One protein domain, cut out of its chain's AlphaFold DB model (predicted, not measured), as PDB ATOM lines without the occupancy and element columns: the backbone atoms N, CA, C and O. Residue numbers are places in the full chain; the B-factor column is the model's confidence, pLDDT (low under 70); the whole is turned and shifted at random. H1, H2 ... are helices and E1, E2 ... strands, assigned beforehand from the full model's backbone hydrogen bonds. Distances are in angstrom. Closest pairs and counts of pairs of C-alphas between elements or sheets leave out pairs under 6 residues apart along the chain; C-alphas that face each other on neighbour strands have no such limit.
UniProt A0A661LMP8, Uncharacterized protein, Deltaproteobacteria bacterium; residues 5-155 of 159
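Overview. This is residues 5 to 155 of the 159 residues of an uncharacterized protein of Deltaproteobacteria bacterium (UniProt A0A661LMP8). A small antiparallel sheet of three strands has two helices over one face, H1 over its E1 side and the long H5 over its E3 side, with the short H3 crossing the opposite face. H5 reaches well past the sheet and makes a helical hairpin with H4 at that far end, while H2 lies off the sheet near the beginning of H3. The printed part has 151 residues, in the order H1 E1 H2 H3 E2 H4 H5 E3; the sheet runs E1 E2 E3, and the class is mostly helix. It is only just compact, close to loose, with a radius of gyration of the C-alphas of 17.7 A, and only just flat, spanning 51 by 40 by 22 A.

Arrangement. H1, residues 10 to 24, is on the sheet at a height of 9.7 A, over E1, residues 43 to 48; the closest C-alphas are those of Thr 15 and Val 44, 6.0 A apart. H2, residues 53 to 61, is not on the sheet. H3, residues 68 to 75, is close to H2 but not clearly touching, with the C-alphas of Tyr 54 and Pro 68 closest at 7.5 A. E2, residues 87 to 92, is the antiparallel neighbour of E1, with N 45 and O 90 at 2.8 A. H4, residues 97 to 104, touches H5, residues 112 to 139, through residues 113 to 114 of H5 alone; the closest C-alphas are those of Thr 99 and Arg 113, 5.5 A apart. H5 has a kink of 33 degrees near residue 122. Its residues 128 to 132 alone touch H1, opposite ways at a steep tilt of 43 degrees, with the C-alphas of Ile 18 and Val 132 closest at 7.3 A. E3, residues 152 to 154, is antiparallel to E2, with N 87 and O 154 at 2.6 A. H5 lies over E3 on the same face as H1; H3 runs across E3 on the opposite face, at 86 degrees on the local plane. In H1, H2, H3 and H4 every O i to N i+4 pair is within hydrogen-bond range; in H5, 23 of 24 are.

Along the chain. H1 begins at C-alpha 10, (106.770, 164.965, 146.232), and is 20.6 A long. E1 measures 17.2 A and E2 16.6 A. H5 runs 39.5 A to C-alpha 139 at (106.588, 154.486, 145.522).

Size, cuts and confidence. The C-alphas farthest apart, those of Lys 5 and Thr 108, are 53.8 A apart. The printed part has no cut. The links H1 to E1, H3 to E2 and H5 to E3 are long. Residues 5 to 8 and 143 to 155 have pLDDT under 70, and E3 has a mean of 40.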
ATOM      1  N   LYS A   5      99.902 159.297 147.863       50.78
ATOM      2  CA  LYS A   5      98.803 160.153 148.346       50.78
ATOM      3  C   LYS A   5      99.079 160.795 149.717       50.78
ATOM      4  O   LYS A   5      98.367 161.721 150.087       50.78
ATOM      5  N   ALA A   6     100.075 160.307 150.461       55.53
ATOM      6  CA  ALA A   6     100.506 160.842 151.750       55.53
ATOM      7  C   ALA A   6     101.732 161.770 151.657       55.53
ATOM      8  O   ALA A   6     102.061 162.427 152.645       55.53
ATOM      9  N   ILE A   7     102.408 161.853 150.503       65.56
ATOM     10  CA  ILE A   7     103.563 162.741 150.334       65.56
ATOM     11  C   ILE A   7     103.037 164.134 149.994       65.56
ATOM     12  O   ILE A   7     102.697 164.430 148.853       65.56
ATOM     13  N   ALA A   8     102.959 164.991 151.012       69.06
ATOM     14  CA  ALA A   8     102.434 166.350 150.886       69.06
ATOM     15  C   ALA A   8     103.230 167.224 149.895       69.06
ATOM     16  O   ALA A   8     102.679 168.172 149.342       69.06
ATOM     17  N   ASN A   9     104.509 166.902 149.659       86.19
ATOM     18  CA  ASN A   9     105.363 167.592 148.694       86.19
ATOM     19  C   ASN A   9     106.335 166.606 148.008       86.19
ATOM     20  O   ASN A   9     107.447 166.400 148.503       86.19
ATOM     21  N   PRO A  10     105.938 165.973 146.887       86.06
ATOM     22  CA  PRO A  10     106.770 164.965 146.232       86.06
ATOM     23  C   PRO A  10     108.048 165.541 145.610       86.06
ATOM     24  O   PRO A  10     109.056 164.842 145.560       86.06
ATOM     25  N   ALA A  11     108.036 166.813 145.198       88.94
ATOM     26  CA  ALA A  11     109.226 167.487 144.684       88.94
ATOM     27  C   ALA A  11     110.286 167.629 145.784       88.94
ATOM     28  O   ALA A  11     111.412 167.177 145.612       88.94
ATOM     29  N   GLN A  12     109.902 168.163 146.947       92.38
ATOM     30  CA  GLN A  12     110.813 168.287 148.087       92.38
ATOM     31  C   GLN A  12     111.300 166.924 148.586       92.38
ATOM     32  O   GLN A  12     112.486 166.767 148.850       92.38
ATOM     33  N   TRP A  13     110.410 165.933 148.677       93.00
ATOM     34  CA  TRP A  13     110.787 164.570 149.055       93.00
ATOM     35  C   TRP A  13     111.871 163.995 148.133       93.00
ATOM     36  O   TRP A  13     112.860 163.437 148.616       93.00
ATOM     37  N   LEU A  14     111.715 164.156 146.816       92.56
ATOM     38  CA  LEU A  14     112.693 163.637 145.868       92.56
ATOM     39  C   LEU A  14     113.996 164.440 145.886       92.56
ATOM     40  O   LEU A  14     115.067 163.843 145.829       92.56
ATOM     41  N   THR A  15     113.923 165.769 146.021       94.56
ATOM     42  CA  THR A  15     115.103 166.622 146.205       94.56
ATOM     43  C   THR A  15     115.916 166.172 147.415       94.56
ATOM     44  O   THR A  15     117.097 165.881 147.259       94.56
ATOM     45  N   THR A  16     115.280 166.004 148.578       94.62
ATOM     46  CA  THR A  16     115.955 165.517 149.788       94.62
ATOM     47  C   THR A  16     116.513 164.110 149.597       94.62
ATOM     48  O   THR A  16     117.635 163.848 150.002       94.62
ATOM     49  N   THR A  17     115.799 163.219 148.904       94.00
ATOM     50  CA  THR A  17     116.319 161.873 148.605       94.00
ATOM     51  C   THR A  17     117.612 161.925 147.780       94.00
ATOM     52  O   THR A  17     118.560 161.191 148.059       94.00
ATOM     53  N   ILE A  18     117.671 162.797 146.767       94.69
ATOM     54  CA  ILE A  18     118.859 162.982 145.922       94.69
ATOM     55  C   ILE A  18     120.003 163.614 146.727       94.69
ATOM     56  O   ILE A  18     121.139 163.144 146.655       94.69
ATOM     57  N   GLU A  19     119.707 164.658 147.504       95.12
ATOM     58  CA  GLU A  19     120.671 165.323 148.386       95.12
ATOM     59  C   GLU A  19     121.265 164.339 149.399       95.12
ATOM     60  O   GLU A  19     122.487 164.206 149.478       95.12
ATOM     61  N   ASP A  20     120.422 163.582 150.100       95.12
ATOM     62  CA  ASP A  20     120.833 162.584 151.086       95.12
ATOM     63  C   ASP A  20     121.713 161.507 150.453       95.12
ATOM     64  O   ASP A  20     122.752 161.149 151.013       95.12
ATOM     65  N   PHE A  21     121.360 161.019 149.259       94.56
ATOM     66  CA  PHE A  21     122.185 160.045 148.548       94.56
ATOM     67  C   PHE A  21     123.577 160.607 148.227       94.56
ATOM     68  O   PHE A  21     124.581 159.916 148.400       94.56
ATOM     69  N   ILE A  22     123.665 161.868 147.800       93.69
ATOM     70  CA  ILE A  22     124.936 162.523 147.457       93.69
ATOM     71  C   ILE A  22     125.809 162.789 148.683       93.69
ATOM     72  O   ILE A  22     127.035 162.676 148.586       93.69
ATOM     73  N   GLN A  23     125.200 163.134 149.820       92.00
ATOM     74  CA  GLN A  23     125.918 163.410 151.067       92.00
ATOM     75  C   GLN A  23     126.344 162.136 151.798       92.00
ATOM     76  O   GLN A  23     127.443 162.083 152.349       92.00
ATOM     77  N   ALA A  24     125.478 161.123 151.839       91.62
ATOM     78  CA  ALA A  24     125.686 159.930 152.653       91.62
ATOM     79  C   ALA A  24     126.423 158.808 151.911       91.62
ATOM     80  O   ALA A  24     126.995 157.926 152.556       91.62
ATOM     81  N   SER A  25     126.403 158.798 150.573       92.31
ATOM     82  CA  SER A  25     127.008 157.708 149.812       92.31
ATOM     83  C   SER A  25     128.539 157.778 149.849       92.31
ATOM     84  O   SER A  25     129.122 158.754 149.365       92.31
ATOM     85  N   PRO A  26     129.228 156.720 150.324       91.56
ATOM     86  CA  PRO A  26     130.692 156.666 150.329       91.56
ATOM     87  C   PRO A  26     131.292 156.594 148.915       91.56
ATOM     88  O   PRO A  26     132.502 156.705 148.743       91.56
ATOM     89  N   GLU A  27     130.447 156.399 147.903       92.00
ATOM     90  CA  GLU A  27     130.822 156.258 146.498       92.00
ATOM     91  C   GLU A  27     130.936 157.611 145.784       92.00
ATOM     92  O   GLU A  27     131.466 157.670 144.675       92.00
ATOM     93  N   ASN A  28     130.485 158.710 146.407       94.25
ATOM     94  CA  ASN A  28     130.723 160.066 145.909       94.25
ATOM     95  C   ASN A  28     132.182 160.473 146.176       94.25
ATOM     96  O   ASN A  28     132.465 161.293 147.047       94.25
ATOM     97  N   THR A  29     133.119 159.879 145.439       94.12
ATOM     98  CA  THR A  29     134.561 160.072 145.630       94.12
ATOM     99  C   THR A  29     135.323 160.141 144.307       94.12
ATOM    100  O   THR A  29     134.996 159.469 143.330       94.12
ATOM    101  N   LEU A  30     136.400 160.928 144.286       93.38
ATOM    102  CA  LEU A  30     137.392 160.980 143.212       93.38
ATOM    103  C   LEU A  30     138.324 159.755 143.192       93.38
ATOM    104  O   LEU A  30     139.164 159.644 142.293       93.38
ATOM    105  N   LYS A  31     138.225 158.857 144.184       92.81
ATOM    106  CA  LYS A  31     139.099 157.683 144.374       92.81
ATOM    107  C   LYS A  31     140.593 158.042 144.328       92.81
ATOM    108  O   LYS A  31     141.419 157.295 143.797       92.81
ATOM    109  N   ASN A  32     140.938 159.230 144.819       90.44
ATOM    110  CA  ASN A  32     142.315 159.660 145.036       90.44
ATOM    111  C   ASN A  32     142.768 159.295 146.460       90.44
ATOM    112  O   ASN A  32     142.007 158.707 147.223       90.44
ATOM    113  N   GLN A  33     144.013 159.620 146.813       90.56
ATOM    114  CA  GLN A  33     144.585 159.258 148.118       90.56
ATOM    115  C   GLN A  33     143.778 159.819 149.296       90.56
ATOM    116  O   GLN A  33     143.568 159.117 150.279       90.56
ATOM    117  N   ASP A  34     143.276 161.045 149.154       91.19
ATOM    118  CA  ASP A  34     142.486 161.738 150.176       91.19
ATOM    119  C   ASP A  34     140.993 161.356 150.151       91.19
ATOM    120  O   ASP A  34     140.220 161.822 150.986       91.19
ATOM    121  N   ASN A  35     140.580 160.516 149.193       91.25
ATOM    122  CA  ASN A  35     139.195 160.109 148.950       91.25
ATOM    123  C   ASN A  35     138.215 161.303 148.913       91.25
ATOM    124  O   ASN A  35     137.131 161.262 149.496       91.25
ATOM    125  N   GLU A  36     138.631 162.388 148.252       93.25
ATOM    126  CA  GLU A  36     137.867 163.634 148.151       93.25
ATOM    127  C   GLU A  36     136.537 163.417 147.424       93.25
ATOM    128  O   GLU A  36     136.449 162.606 146.502       93.25
ATOM    129  N   ARG A  37     135.514 164.206 147.772       93.31
ATOM    130  CA  ARG A  37     134.211 164.153 147.095       93.31
ATOM    131  C   ARG A  37     134.320 164.500 145.614       93.31
ATOM    132  O   ARG A  37     134.961 165.489 145.252       93.31
ATOM    133  N   ALA A  38     133.635 163.725 144.773       94.06
ATOM    134  CA  ALA A  38     133.547 164.013 143.343       94.06
ATOM    135  C   ALA A  38     132.616 165.199 143.068       94.06
ATOM    136  O   ALA A  38     132.984 166.114 142.330       94.06
ATOM    137  N   TRP A  39     131.450 165.211 143.716       95.19
ATOM    138  CA  TRP A  39     130.408 166.208 143.498       95.19
ATOM    139  C   TRP A  39     130.052 166.974 144.771       95.19
ATOM    140  O   TRP A  39     129.982 166.411 145.876       95.19
ATOM    141  N   ALA A  40     129.811 168.270 144.585       94.31
ATOM    142  CA  ALA A  40     129.223 169.154 145.581       94.31
ATOM    143  C   ALA A  40     127.709 168.902 145.709       94.31
ATOM    144  O   ALA A  40     127.185 167.906 145.209       94.31
ATOM    145  N   ASP A  41     127.022 169.799 146.406       92.75
ATOM    146  CA  ASP A  41     125.584 169.692 146.630       92.75
ATOM    147  C   ASP A  41     124.830 169.816 145.296       92.75
ATOM    148  O   ASP A  41     125.170 170.681 144.477       92.75
ATOM    149  N   PRO A  42     123.853 168.931 145.034       94.88
ATOM    150  CA  PRO A  42     123.140 168.918 143.767       94.88
ATOM    151  C   PRO A  42     122.233 170.137 143.618       94.88
ATOM    152  O   PRO A  42     121.769 170.727 144.592       94.88
ATOM    153  N   LEU A  43     121.884 170.440 142.372       94.19
ATOM    154  CA  LEU A  43     120.721 171.268 142.063       94.19
ATOM    155  C   LEU A  43     119.680 170.376 141.400       94.19
ATOM    156  O   LEU A  43     119.991 169.758 140.385       94.19
ATOM    157  N   VAL A  44     118.472 170.312 141.953       94.50
ATOM    158  CA  VAL A  44     117.371 169.497 141.416       94.50
ATOM    159  C   VAL A  44     116.282 170.413 140.871       94.50
ATOM    160  O   VAL A  44     115.846 171.345 141.544       94.50
ATOM    161  N   GLY A  45     115.855 170.145 139.643       93.25
ATOM    162  CA  GLY A  45     114.824 170.884 138.934       93.25
ATOM    163  C   GLY A  45     113.716 169.968 138.433       93.25
ATOM    164  O   GLY A  45     113.934 168.792 138.135       93.25
ATOM    165  N   PHE A  46     112.522 170.542 138.316       92.75
ATOM    166  CA  PHE A  46     111.334 169.855 137.835       92.75
ATOM    167  C   PHE A  46     110.691 170.676 136.722       92.75
ATOM    168  O   PHE A  46     110.565 171.893 136.848       92.75
ATOM    169  N   SER A  47     110.264 170.005 135.658       92.44
ATOM    170  CA  SER A  47     109.460 170.601 134.592       92.44
ATOM    171  C   SER A  47     108.207 169.769 134.345       92.44
ATOM    172  O   SER A  47     108.183 168.568 134.619       92.44
ATOM    173  N   ARG A  48     107.147 170.398 133.842       91.25
ATOM    174  CA  ARG A  48     105.916 169.699 133.462       91.25
ATOM    175  C   ARG A  48     106.114 169.028 132.110       91.25
ATOM    176  O   ARG A  48     106.745 169.599 131.234       91.25
ATOM    177  N   GLY A  49     105.546 167.846 131.900       90.06
ATOM    178  CA  GLY A  49     105.677 167.164 130.609       90.06
ATOM    179  C   GLY A  49     104.892 167.805 129.460       90.06
ATOM    180  O   GLY A  49     105.096 167.408 128.318       90.06
ATOM    181  N   ASP A  50     104.021 168.775 129.751       92.12
ATOM    182  CA  ASP A  50     103.282 169.589 128.778       92.12
ATOM    183  C   ASP A  50     103.895 170.982 128.554       92.12
ATOM    184  O   ASP A  50     103.225 171.858 128.007       92.12
ATOM    185  N   ASP A  51     105.140 171.212 128.988       93.88
ATOM    186  CA  ASP A  51     105.827 172.479 128.737       93.88
ATOM    187  C   ASP A  51     105.982 172.710 127.215       93.88
ATOM    188  O   ASP A  51     106.567 171.861 126.529       93.88
ATOM    189  N   PRO A  52     105.491 173.844 126.668       92.88
ATOM    190  CA  PRO A  52     105.598 174.158 125.242       92.88
ATOM    191  C   PRO A  52     107.031 174.125 124.699       92.88
ATOM    192  O   PRO A  52     107.227 173.861 123.514       92.88
ATOM    193  N   LEU A  53     108.035 174.329 125.561       92.81
ATOM    194  CA  LEU A  53     109.442 174.292 125.169       92.81
ATOM    195  C   LEU A  53     109.844 172.964 124.519       92.81
ATOM    196  O   LEU A  53     110.714 172.961 123.651       92.81
ATOM    197  N   TYR A  54     109.231 171.838 124.899       92.12
ATOM    198  CA  TYR A  54     109.565 170.544 124.295       92.12
ATOM    199  C   TYR A  54     109.182 170.476 122.814       92.12
ATOM    200  O   TYR A  54     109.957 169.956 122.010       92.12
ATOM    201  N   GLU A  55     108.033 171.043 122.450       91.44
ATOM    202  CA  GLU A  55     107.597 171.133 121.053       91.44
ATOM    203  C   GLU A  55     108.461 172.132 120.276       91.44
ATOM    204  O   GLU A  55     108.901 171.835 119.165       91.44
ATOM    205  N   ASP A  56     108.801 173.275 120.884       93.31
ATOM    206  CA  ASP A  56     109.686 174.272 120.269       93.31
ATOM    207  C   ASP A  56     111.085 173.697 119.985       93.31
ATOM    208  O   ASP A  56     111.649 173.917 118.906       93.31
ATOM    209  N   PHE A  57     111.652 172.920 120.918       90.62
ATOM    210  CA  PHE A  57     112.933 172.240 120.716       90.62
ATOM    211  C   PHE A  57     112.855 171.204 119.602       90.62
ATOM    212  O   PHE A  57     113.743 171.165 118.747       90.62
ATOM    213  N   LYS A  58     111.793 170.395 119.574       92.19
ATOM    214  CA  LYS A  58     111.600 169.398 118.522       92.19
ATOM    215  C   LYS A  58     111.476 170.051 117.146       92.19
ATOM    216  O   LYS A  58     112.183 169.654 116.224       92.19
ATOM    217  N   ALA A  59     110.666 171.102 117.026       92.50
ATOM    218  CA  ALA A  59     110.493 171.847 115.783       92.50
ATOM    219  C   ALA A  59     111.788 172.537 115.315       92.50
ATOM    220  O   ALA A  59     112.046 172.623 114.115       92.50
ATOM    221  N   THR A  60     112.610 173.021 116.251       92.44
ATOM    222  CA  THR A  60     113.853 173.745 115.936       92.44
ATOM    223  C   THR A  60     115.006 172.811 115.569       92.44
ATOM    224  O   THR A  60     115.789 173.131 114.675       92.44
ATOM    225  N   ILE A  61     115.153 171.683 116.270       90.88
ATOM    226  CA  ILE A  61     116.323 170.806 116.125       90.88
ATOM    227  C   ILE A  61     116.041 169.638 115.167       90.88
ATOM    228  O   ILE A  61     116.922 169.267 114.388       90.88
ATOM    229  N   GLY A  62     114.821 169.088 115.186       87.69
ATOM    230  CA  GLY A  62     114.345 168.059 114.260       87.69
ATOM    231  C   GLY A  62     113.599 166.900 114.931       87.69
ATOM    232  O   GLY A  62     113.701 166.673 116.136       87.69
ATOM    233  N   ASP A  63     112.906 166.104 114.110       85.50
ATOM    234  CA  ASP A  63     111.986 165.029 114.536       85.50
ATOM    235  C   ASP A  63     112.632 163.881 115.329       85.50
ATOM    236  O   ASP A  63     111.930 163.045 115.897       85.50
ATOM    237  N   PHE A  64     113.963 163.827 115.375       86.12
ATOM    238  CA  PHE A  64     114.713 162.863 116.180       86.12
ATOM    239  C   PHE A  64     114.770 163.231 117.672       86.12
ATOM    240  O   PHE A  64     115.225 162.415 118.472       86.12
ATOM    241  N   TYR A  65     114.320 164.431 118.058       85.81
ATOM    242  CA  TYR A  65     114.060 164.774 119.456       85.81
ATOM    243  C   TYR A  65     112.694 164.246 119.888       85.81
ATOM    244  O   TYR A  65     111.685 164.468 119.215       85.81
ATOM    245  N   TRP A  66     112.662 163.579 121.039       88.19
ATOM    246  CA  TRP A  66     111.423 163.104 121.640       88.19
ATOM    247  C   TRP A  66     110.878 164.099 122.649       88.19
ATOM    248  O   TRP A  66     111.613 164.614 123.496       88.19
ATOM    249  N   THR A  67     109.569 164.319 122.594       90.94
ATOM    250  CA  THR A  67     108.861 165.002 123.674       90.94
ATOM    251  C   THR A  67     108.717 164.064 124.875       90.94
ATOM    252  O   THR A  67     108.797 162.838 124.727       90.94
ATOM    253  N   PRO A  68     108.454 164.603 126.078       90.75
ATOM    254  CA  PRO A  68     108.199 163.792 127.259       90.75
ATOM    255  C   PRO A  68     107.155 162.694 127.074       90.75
ATOM    256  O   PRO A  68     107.326 161.576 127.560       90.75
ATOM    257  N   LEU A  69     106.075 163.010 126.359       90.25
ATOM    258  CA  LEU A  69     104.999 162.064 126.103       90.25
ATOM    259  C   LEU A  69     105.449 160.933 125.175       90.25
ATOM    260  O   LEU A  69     105.123 159.774 125.419       90.25
ATOM    261  N   GLU A  70     106.190 161.263 124.118       90.44
ATOM    262  CA  GLU A  70     106.631 160.289 123.119       90.44
ATOM    263  C   GLU A  70     107.528 159.227 123.738       90.44
ATOM    264  O   GLU A  70     107.260 158.033 123.605       90.44
ATOM    265  N   ILE A  71     108.547 159.655 124.481       89.69
ATOM    266  CA  ILE A  71     109.482 158.718 125.096       89.69
ATOM    267  C   ILE A  71     108.829 157.888 126.209       89.69
ATOM    268  O   ILE A  71     109.153 156.712 126.393       89.69
ATOM    269  N   PHE A  72     107.854 158.467 126.915       89.12
ATOM    270  CA  PHE A  72     107.063 157.734 127.893       89.12
ATOM    271  C   PHE A  72     106.232 156.634 127.218       89.12
ATOM    272  O   PHE A  72     106.317 155.480 127.630       89.12
ATOM    273  N   HIS A  73     105.492 156.952 126.152       89.50
ATOM    274  CA  HIS A  73     104.701 155.961 125.412       89.50
ATOM    275  C   HIS A  73     105.559 154.903 124.706       89.50
ATOM    276  O   HIS A  73     105.129 153.761 124.590       89.50
ATOM    277  N   MET A  74     106.770 155.244 124.256       88.44
ATOM    278  CA  MET A  74     107.704 154.256 123.703       88.44
ATOM    279  C   MET A  74     108.154 153.235 124.754       88.44
ATOM    280  O   MET A  74     108.389 152.077 124.416       88.44
ATOM    281  N   THR A  75     108.263 153.659 126.016       86.25
ATOM    282  CA  THR A  75     108.706 152.799 127.121       86.25
ATOM    283  C   THR A  75     107.550 152.022 127.758       86.25
ATOM    284  O   THR A  75     107.732 150.874 128.153       86.25
ATOM    285  N   PHE A  76     106.364 152.633 127.839       85.44
ATOM    286  CA  PHE A  76     105.153 152.077 128.454       85.44
ATOM    287  C   PHE A  76     103.956 152.170 127.491       85.44
ATOM    288  O   PHE A  76     103.035 152.961 127.722       85.44
ATOM    289  N   PRO A  77     103.950 151.400 126.388       87.25
ATOM    290  CA  PRO A  77     102.923 151.507 125.346       87.25
ATOM    291  C   PRO A  77     101.511 151.158 125.839       87.25
ATOM    292  O   PRO A  77     100.520 151.625 125.282       87.25
ATOM    293  N   GLU A  78     101.400 150.354 126.894       88.62
ATOM    294  CA  GLU A  78     100.142 149.983 127.542       88.62
ATOM    295  C   GLU A  78      99.582 151.054 128.495       88.62
ATOM    296  O   GLU A  78      98.426 150.959 128.913       88.62
ATOM    297  N   VAL A  79     100.371 152.079 128.841       85.12
ATOM    298  CA  VAL A  79      99.978 153.128 129.787       85.12
ATOM    299  C   VAL A  79      99.562 154.384 129.032       85.12
ATOM    300  O   VAL A  79     100.385 155.119 128.500       85.12
ATOM    301  N   THR A  80      98.263 154.682 129.040       85.44
ATOM    302  CA  THR A  80      97.744 155.949 128.512       85.44
ATOM    303  C   THR A  80      97.839 157.042 129.572       85.44
ATOM    304  O   THR A  80      97.194 156.962 130.620       85.44
ATOM    305  N   VAL A  81      98.612 158.090 129.291       87.75
ATOM    306  CA  VAL A  81      98.786 159.243 130.181       87.75
ATOM    307  C   VAL A  81      98.769 160.538 129.377       87.75
ATOM    308  O   VAL A  81      99.198 160.575 128.228       87.75
ATOM    309  N   SER A  82      98.244 161.613 129.962       88.25
ATOM    310  CA  SER A  82      98.307 162.940 129.352       88.25
ATOM    311  C   SER A  82      99.620 163.653 129.716       88.25
ATOM    312  O   SER A  82     100.121 163.469 130.830       88.25
ATOM    313  N   PRO A  83     100.180 164.496 128.826       86.62
ATOM    314  CA  PRO A  83     101.418 165.240 129.086       86.62
ATOM    315  C   PRO A  83     101.425 166.033 130.402       86.62
ATOM    316  O   PRO A  83     102.440 166.064 131.093       86.62
ATOM    317  N   ASP A  84     100.281 166.597 130.814       87.94
ATOM    318  CA  ASP A  84     100.133 167.374 132.059       87.94
ATOM    319  C   ASP A  84     100.285 166.533 133.339       87.94
ATOM    320  O   ASP A  84     100.332 167.066 134.450       87.94
ATOM    321  N   ARG A  85     100.320 165.206 133.191       87.94
ATOM    322  CA  ARG A  85     100.529 164.233 134.266       87.94
ATOM    323  C   ARG A  85     101.959 163.703 134.284       87.94
ATOM    324  O   ARG A  85     102.273 162.912 135.168       87.94
ATOM    325  N   LEU A  86     102.802 164.134 133.347       89.62
ATOM    326  CA  LEU A  86     104.229 163.850 133.308       89.62
ATOM    327  C   LEU A  86     105.024 164.988 133.957       89.62
ATOM    328  O   LEU A  86     104.612 166.145 134.012       89.62
ATOM    329  N   THR A  87     106.187 164.643 134.478       90.44
ATOM    330  CA  THR A  87     107.118 165.515 135.175       90.44
ATOM    331  C   THR A  87     108.522 165.093 134.802       90.44
ATOM    332  O   THR A  87     108.910 163.944 134.988       90.44
ATOM    333  N   ILE A  88     109.292 166.028 134.274       90.81
ATOM    334  CA  ILE A  88     110.709 165.839 134.011       90.81
ATOM    335  C   ILE A  88     111.471 166.196 135.265       90.81
ATOM    336  O   ILE A  88     111.310 167.296 135.789       90.81
ATOM    337  N   ILE A  89     112.305 165.275 135.721       91.44
ATOM    338  CA  ILE A  89     113.230 165.490 136.822       91.44
ATOM    339  C   ILE A  89     114.618 165.619 136.206       91.44
ATOM    340  O   ILE A  89     115.063 164.747 135.454       91.44
ATOM    341  N   SER A  90     115.295 166.717 136.518       91.94
ATOM    342  CA  SER A  90     116.670 166.967 136.105       91.94
ATOM    343  C   SER A  90     117.495 167.335 137.326       91.94
ATOM    344  O   SER A  90     117.009 168.012 138.231       91.94
ATOM    345  N   TRP A  91     118.749 166.900 137.359       95.12
ATOM    346  CA  TRP A  91     119.691 167.319 138.383       95.12
ATOM    347  C   TRP A  91     121.039 167.676 137.776       95.12
ATOM    348  O   TRP A  91     121.466 167.127 136.760       95.12
ATOM    349  N   ILE A  92     121.720 168.602 138.434       94.06
ATOM    350  CA  ILE A  92     123.079 169.019 138.114       94.06
ATOM    351  C   ILE A  92     123.964 168.573 139.268       94.06
ATOM    352  O   ILE A  92     123.627 168.818 140.426       94.06
ATOM    353  N   LEU A  93     125.099 167.948 138.943       94.75
ATOM    354  CA  LEU A  93     126.146 167.571 139.892       94.75
ATOM    355  C   LEU A  93     127.323 168.547 139.742       94.75
ATOM    356  O   LEU A  93     128.115 168.418 138.803       94.75
ATOM    357  N   PRO A  94     127.431 169.582 140.594       94.19
ATOM    358  CA  PRO A  94     128.470 170.586 140.446       94.19
ATOM    359  C   PRO A  94     129.825 170.057 140.916       94.19
ATOM    360  O   PRO A  94     129.932 169.310 141.889       94.19
ATOM    361  N   GLN A  95     130.886 170.517 140.256       94.44
ATOM    362  CA  GLN A  95     132.258 170.291 140.708       94.44
ATOM    363  C   GLN A  95     132.503 170.968 142.060       94.44
ATOM    364  O   GLN A  95     132.082 172.109 142.266       94.44
ATOM    365  N   THR A  96     133.257 170.310 142.942       94.81
ATOM    366  CA  THR A  96     133.671 170.900 144.223       94.81
ATOM    367  C   THR A  96     134.582 172.114 144.017       94.81
ATOM    368  O   THR A  96     135.281 172.237 143.003       94.81
ATOM    369  N   ASP A  97     134.617 173.020 144.996       95.19
ATOM    370  CA  ASP A  97     135.468 174.212 144.916       95.19
ATOM    371  C   ASP A  97     136.958 173.871 144.830       95.19
ATOM    372  O   ASP A  97     137.693 174.547 144.107       95.19
ATOM    373  N   LEU A  98     137.398 172.787 145.479       94.62
ATOM    374  CA  LEU A  98     138.769 172.286 145.369       94.62
ATOM    375  C   LEU A  98     139.084 171.844 143.938       94.62
ATOM    376  O   LEU A  98     140.080 172.298 143.372       94.62
ATOM    377  N   THR A  99     138.211 171.049 143.312       93.62
ATOM    378  CA  THR A  99     138.378 170.617 141.916       93.62
ATOM    379  C   THR A  99     138.382 171.804 140.953       93.62
ATOM    380  O   THR A  99     139.235 171.885 140.067       93.62
ATOM    381  N   ARG A 100     137.479 172.774 141.140       95.19
ATOM    382  CA  ARG A 100     137.424 173.998 140.318       95.19
ATOM    383  C   ARG A 100     138.671 174.864 140.487       95.19
ATOM    384  O   ARG A 100     139.181 175.394 139.499       95.19
ATOM    385  N   ALA A 101     139.146 175.039 141.720       95.44
ATOM    386  CA  ALA A 101     140.341 175.820 142.019       95.44
ATOM    387  C   ALA A 101     141.598 175.162 141.446       95.44
ATOM    388  O   ALA A 101     142.446 175.856 140.890       95.44
ATOM    389  N   ASP A 102     141.700 173.838 141.545       94.56
ATOM    390  CA  ASP A 102     142.805 173.066 140.987       94.56
ATOM    391  C   ASP A 102     142.832 173.147 139.457       94.56
ATOM    392  O   ASP A 102     143.844 173.523 138.866       94.56
ATOM    393  N   ASN A 103     141.682 172.932 138.813       95.12
ATOM    394  CA  ASN A 103     141.574 173.008 137.359       95.12
ATOM    395  C   ASN A 103     141.870 174.414 136.813       95.12
ATOM    396  O   ASN A 103     142.480 174.545 135.759       95.12
ATOM    397  N   ARG A 104     141.514 175.478 137.548       94.62
ATOM    398  CA  ARG A 104     141.811 176.869 137.158       94.62
ATOM    399  C   ARG A 104     143.311 177.168 137.070       94.62
ATOM    400  O   ARG A 104     143.700 178.085 136.354       94.62
ATOM    401  N   ARG A 105     144.153 176.439 137.810       94.56
ATOM    402  CA  ARG A 105     145.614 176.628 137.790       94.56
ATOM    403  C   ARG A 105     146.277 175.979 136.577       94.56
ATOM    404  O   ARG A 105     147.450 176.239 136.331       94.56
ATOM    405  N   GLN A 106     145.551 175.142 135.840       93.31
ATOM    406  CA  GLN A 106     146.084 174.451 134.679       93.31
ATOM    407  C   GLN A 106     145.819 175.239 133.392       93.31
ATOM    408  O   GLN A 106     144.732 175.776 133.196       93.31
ATOM    409  N   ALA A 107     146.811 175.285 132.501       88.81
ATOM    410  CA  ALA A 107     146.716 175.997 131.221       88.81
ATOM    411  C   ALA A 107     146.681 175.066 129.997       88.81
ATOM    412  O   ALA A 107     146.216 175.471 128.936       88.81
ATOM    413  N   THR A 108     147.182 173.833 130.127       90.56
ATOM    414  CA  THR A 108     147.365 172.910 128.990       90.56
ATOM    415  C   THR A 108     146.554 171.628 129.133       90.56
ATOM    416  O   THR A 108     145.929 171.198 128.168       90.56
ATOM    417  N   TYR A 109     146.525 171.029 130.326       91.69
ATOM    418  CA  TYR A 109     145.789 169.792 130.597       91.69
ATOM    419  C   TYR A 109     144.848 169.976 131.786       91.69
ATOM    420  O   TYR A 109     145.190 170.732 132.690       91.69
ATOM    421  N   PRO A 110     143.685 169.305 131.831       90.81
ATOM    422  CA  PRO A 110     142.822 169.360 133.003       90.81
ATOM    423  C   PRO A 110     143.543 168.857 134.258       90.81
ATOM    424  O   PRO A 110     144.399 167.974 134.179       90.81
ATOM    425  N   ALA A 111     143.162 169.382 135.422       93.69
ATOM    426  CA  ALA A 111     143.678 168.875 136.690       93.69
ATOM    427  C   ALA A 111     143.280 167.405 136.893       93.69
ATOM    428  O   ALA A 111     142.215 166.972 136.447       93.69
ATOM    429  N   GLU A 112     144.088 166.642 137.630       93.31
ATOM    430  CA  GLU A 112     143.795 165.231 137.923       93.31
ATOM    431  C   GLU A 112     142.404 165.061 138.555       93.31
ATOM    432  O   GLU A 112     141.637 164.192 138.137       93.31
ATOM    433  N   ARG A 113     142.036 165.947 139.495       94.19
ATOM    434  CA  ARG A 113     140.698 165.983 140.109       94.19
ATOM    435  C   ARG A 113     139.585 166.083 139.068       94.19
ATOM    436  O   ARG A 113     138.583 165.379 139.158       94.19
ATOM    437  N   TRP A 114     139.787 166.915 138.047       93.38
ATOM    438  CA  TRP A 114     138.826 167.097 136.964       93.38
ATOM    439  C   TRP A 114     138.675 165.820 136.135       93.38
ATOM    440  O   TRP A 114     137.559 165.366 135.889       93.38
ATOM    441  N   VAL A 115     139.786 165.191 135.750       93.00
ATOM    442  CA  VAL A 115     139.758 163.939 134.975       93.00
ATOM    443  C   VAL A 115     139.084 162.815 135.766       93.00
ATOM    444  O   VAL A 115     138.237 162.105 135.229       93.00
ATOM    445  N   ARG A 116     139.396 162.691 137.059       93.25
ATOM    446  CA  ARG A 116     138.790 161.691 137.950       93.25
ATOM    447  C   ARG A 116     137.296 161.903 138.140       93.25
ATOM    448  O   ARG A 116     136.552 160.930 138.073       93.25
ATOM    449  N   SER A 117     136.853 163.151 138.309       90.94
ATOM    450  CA  SER A 117     135.425 163.472 138.433       90.94
ATOM    451  C   SER A 117     134.629 163.042 137.198       90.94
ATOM    452  O   SER A 117     133.502 162.588 137.326       90.94
ATOM    453  N   ARG A 118     135.223 163.086 135.999       87.44
ATOM    454  CA  ARG A 118     134.564 162.609 134.777       87.44
ATOM    455  C   ARG A 118     134.340 161.095 134.782       87.44
ATOM    456  O   ARG A 118     133.332 160.646 134.261       87.44
ATOM    457  N   ILE A 119     135.288 160.318 135.307       88.44
ATOM    458  CA  ILE A 119     135.208 158.850 135.296       88.44
ATOM    459  C   ILE A 119     134.390 158.376 136.497       88.44
ATOM    460  O   ILE A 119     133.305 157.829 136.343       88.44
ATOM    461  N   HIS A 120     134.881 158.641 137.706       90.81
ATOM    462  CA  HIS A 120     134.262 158.160 138.940       90.81
ATOM    463  C   HIS A 120     132.982 158.915 139.284       90.81
ATOM    464  O   HIS A 120     132.071 158.355 139.883       90.81
ATOM    465  N   GLY A 121     132.890 160.181 138.879       88.19
ATOM    466  CA  GLY A 121     131.666 160.937 139.057       88.19
ATOM    467  C   GLY A 121     130.546 160.497 138.114       88.19
ATOM    468  O   GLY A 121     129.395 160.573 138.535       88.19
ATOM    469  N   GLU A 122     130.842 159.991 136.908       88.81
ATOM    470  CA  GLU A 122     129.810 159.397 136.038       88.81
ATOM    471  C   GLU A 122     129.381 158.019 136.553       88.81
ATOM    472  O   GLU A 122     128.185 157.773 136.658       88.81
ATOM    473  N   GLU A 123     130.316 157.181 137.029       92.00
ATOM    474  CA  GLU A 123     129.971 155.939 137.751       92.00
ATOM    475  C   GLU A 123     129.016 156.215 138.927       92.00
ATOM    476  O   GLU A 123     128.086 155.454 139.195       92.00
ATOM    477  N   PHE A 124     129.249 157.312 139.651       93.25
ATOM    478  CA  PHE A 124     128.381 157.740 140.739       93.25
ATOM    479  C   PHE A 124     127.029 158.281 140.240       93.25
ATOM    480  O   PHE A 124     125.997 157.997 140.846       93.25
ATOM    481  N   ASN A 125     127.018 159.032 139.135       92.81
ATOM    482  CA  ASN A 125     125.802 159.548 138.506       92.81
ATOM    483  C   ASN A 125     124.884 158.408 138.037       92.81
ATOM    484  O   ASN A 125     123.678 158.470 138.266       92.81
ATOM    485  N   ASP A 126     125.443 157.344 137.460       91.44
ATOM    486  CA  ASP A 126     124.688 156.148 137.072       91.44
ATOM    487  C   ASP A 126     124.023 155.494 138.290       91.44
ATOM    488  O   ASP A 126     122.822 155.223 138.289       91.44
ATOM    489  N   ARG A 127     124.758 155.352 139.399       92.69
ATOM    490  CA  ARG A 127     124.190 154.834 140.656       92.69
ATOM    491  C   ARG A 127     123.096 155.732 141.229       92.69
ATOM    492  O   ARG A 127     122.137 155.227 141.810       92.69
ATOM    493  N   LEU A 128     123.235 157.052 141.095       93.75
ATOM    494  CA  LEU A 128     122.200 157.999 141.502       93.75
ATOM    495  C   LEU A 128     120.935 157.829 140.645       93.75
ATOM    496  O   LEU A 128     119.839 157.796 141.208       93.75
ATOM    497  N   ARG A 129     121.069 157.656 139.320       91.25
ATOM    498  CA  ARG A 129     119.935 157.362 138.418       91.25
ATOM    499  C   ARG A 129     119.201 156.102 138.864       91.25
ATOM    500  O   ARG A 129     117.986 156.149 139.059       91.25
ATOM    501  N   ASP A 130     119.938 155.022 139.111       91.25
ATOM    502  CA  ASP A 130     119.371 153.757 139.581       91.25
ATOM    503  C   ASP A 130     118.652 153.926 140.925       91.25
ATOM    504  O   ASP A 130     117.542 153.425 141.120       91.25
ATOM    505  N   HIS A 131     119.259 154.658 141.863       92.25
ATOM    506  CA  HIS A 131     118.670 154.917 143.173       92.25
ATOM    507  C   HIS A 131     117.348 155.689 143.071       92.25
ATOM    508  O   HIS A 131     116.360 155.322 143.718       92.25
ATOM    509  N   VAL A 132     117.309 156.730 142.238       91.62
ATOM    510  CA  VAL A 132     116.110 157.542 141.994       91.62
ATOM    511  C   VAL A 132     115.023 156.707 141.319       91.62
ATOM    512  O   VAL A 132     113.896 156.662 141.818       91.62
ATOM    513  N   ALA A 133     115.350 155.982 140.245       88.69
ATOM    514  CA  ALA A 133     114.397 155.136 139.524       88.69
ATOM    515  C   ALA A 133     113.797 154.050 140.431       88.69
ATOM    516  O   ALA A 133     112.580 153.845 140.457       88.69
ATOM    517  N   GLN A 134     114.625 153.394 141.249       89.25
ATOM    518  CA  GLN A 134     114.153 152.407 142.218       89.25
ATOM    519  C   GLN A 134     113.275 153.033 143.302       89.25
ATOM    520  O   GLN A 134     112.262 152.441 143.674       89.25
ATOM    521  N   THR A 135     113.635 154.211 143.814       89.69
ATOM    522  CA  THR A 135     112.834 154.919 144.822       89.69
ATOM    523  C   THR A 135     111.452 155.270 144.274       89.69
ATOM    524  O   THR A 135     110.442 154.982 144.920       89.69
ATOM    525  N   LEU A 136     111.391 155.801 143.052       87.69
ATOM    526  CA  LEU A 136     110.139 156.132 142.370       87.69
ATOM    527  C   LEU A 136     109.303 154.878 142.075       87.69
ATOM    528  O   LEU A 136     108.107 154.851 142.369       87.69
ATOM    529  N   THR A 137     109.935 153.803 141.604       85.62
ATOM    530  CA  THR A 137     109.260 152.522 141.347       85.62
ATOM    531  C   THR A 137     108.672 151.924 142.626       85.62
ATOM    532  O   THR A 137     107.522 151.489 142.636       85.62
ATOM    533  N   ARG A 138     109.412 151.949 143.747       84.75
ATOM    534  CA  ARG A 138     108.914 151.480 145.057       84.75
ATOM    535  C   ARG A 138     107.760 152.329 145.589       84.75
ATOM    536  O   ARG A 138     106.928 151.807 146.330       84.75
ATOM    537  N   ALA A 139     107.710 153.606 145.221       82.38
ATOM    538  CA  ALA A 139     106.588 154.486 145.522       82.38
ATOM    539  C   ALA A 139     105.375 154.242 144.595       82.38
ATOM    540  O   ALA A 139     104.280 154.706 144.896       82.38
ATOM    541  N   GLY A 140     105.538 153.473 143.510       81.44
ATOM    542  CA  GLY A 140     104.484 153.142 142.545       81.44
ATOM    543  C   GLY A 140     104.424 154.066 141.323       81.44
ATOM    544  O   GLY A 140     103.396 154.109 140.649       81.44
ATOM    545  N   ILE A 141     105.494 154.815 141.038       79.56
ATOM    546  CA  ILE A 141     105.611 155.692 139.864       79.56
ATOM    547  C   ILE A 141     106.330 154.951 138.738       79.56
ATOM    548  O   ILE A 141     107.377 154.342 138.952       79.56
ATOM    549  N   HIS A 142     105.789 155.057 137.525       74.31
ATOM    550  CA  HIS A 142     106.427 154.523 136.325       74.31
ATOM    551  C   HIS A 142     107.519 155.488 135.864       74.31
ATOM    552  O   HIS A 142     107.255 156.672 135.649       74.31
ATOM    553  N   THR A 143     108.736 154.970 135.716       62.47
ATOM    554  CA  THR A 143     109.901 155.735 135.261       62.47
ATOM    555  C   THR A 143     110.594 154.974 134.139       62.47
ATOM    556  O   THR A 143     110.881 153.787 134.313       62.47
ATOM    557  N   PRO A 144     110.857 155.599 132.979       63.25
ATOM    558  CA  PRO A 144     111.721 155.000 131.978       63.25
ATOM    559  C   PRO A 144     113.121 154.837 132.573       63.25
ATOM    560  O   PRO A 144     113.746 155.817 132.971       63.25
ATOM    561  N   HIS A 145     113.588 153.595 132.683       53.31
ATOM    562  CA  HIS A 145     114.895 153.270 133.261       53.31
ATOM    563  C   HIS A 145     116.047 153.530 132.276       53.31
ATOM    564  O   HIS A 145     117.192 153.684 132.687       53.31
ATOM    565  N   ASP A 146     115.764 153.565 130.972       42.47
ATOM    566  CA  ASP A 146     116.795 153.487 129.940       42.47
ATOM    567  C   ASP A 146     116.820 154.735 129.062       42.47
ATOM    568  O   ASP A 146     116.199 154.770 128.006       42.47
ATOM    569  N   LEU A 147     117.541 155.765 129.512       39.03
ATOM    570  CA  LEU A 147     118.106 156.776 128.623       39.03
ATOM    571  C   LEU A 147     119.479 157.189 129.147       39.03
ATOM    572  O   LEU A 147     119.621 157.768 130.225       39.03
ATOM    573  N   SER A 148     120.498 156.966 128.322       30.75
ATOM    574  CA  SER A 148     121.899 157.378 128.491       30.75
ATOM    575  C   SER A 148     122.117 158.899 128.609       30.75
ATOM    576  O   SER A 148     123.250 159.373 128.590       30.75
ATOM    577  N   THR A 149     121.054 159.683 128.793       34.22
ATOM    578  CA  THR A 149     121.078 161.145 128.809       34.22
ATOM    579  C   THR A 149     120.147 161.656 129.909       34.22
ATOM    580  O   THR A 149     118.951 161.748 129.690       34.22
ATOM    581  N   GLY A 150     120.699 161.940 131.095       33.75
ATOM    582  CA  GLY A 150     120.288 162.953 132.092       33.75
ATOM    583  C   GLY A 150     118.819 163.357 132.342       33.75
ATOM    584  O   GLY A 150     118.620 164.423 132.922       33.75
ATOM    585  N   PHE A 151     117.805 162.589 131.946       34.91
ATOM    586  CA  PHE A 151     116.395 162.959 132.083       34.91
ATOM    587  C   PHE A 151     115.586 161.780 132.626       34.91
ATOM    588  O   PHE A 151     115.301 160.824 131.909       34.91
ATOM    589  N   THR A 152     115.181 161.859 133.894       40.34
ATOM    590  CA  THR A 152     114.198 160.926 134.457       40.34
ATOM    591  C   THR A 152     112.808 161.520 134.262       40.34
ATOM    592  O   THR A 152     112.460 162.539 134.859       40.34
ATOM    593  N   LEU A 153     112.008 160.889 133.403       39.47
ATOM    594  CA  LEU A 153     110.593 161.209 133.219       39.47
ATOM    595  C   LEU A 153     109.760 160.462 134.261       39.47
ATOM    596  O   LEU A 153     109.867 159.247 134.399       39.47
ATOM    597  N   SER A 154     108.924 161.180 134.994       41.25
ATOM    598  CA  SER A 154     108.065 160.660 136.056       41.25
ATOM    599  C   SER A 154     106.623 161.071 135.795       41.25
ATOM    600  O   SER A 154     106.353 162.241 135.561       41.25
ATOM    601  N   SER A 155     105.668 160.146 135.847       37.59
ATOM    602  CA  SER A 155     104.247 160.489 135.782       37.59
ATOM    603  C   SER A 155     103.677 160.773 137.178       37.59
ATOM    604  O   SER A 155     103.205 159.856 137.844       37.59
TER     605      SER A 155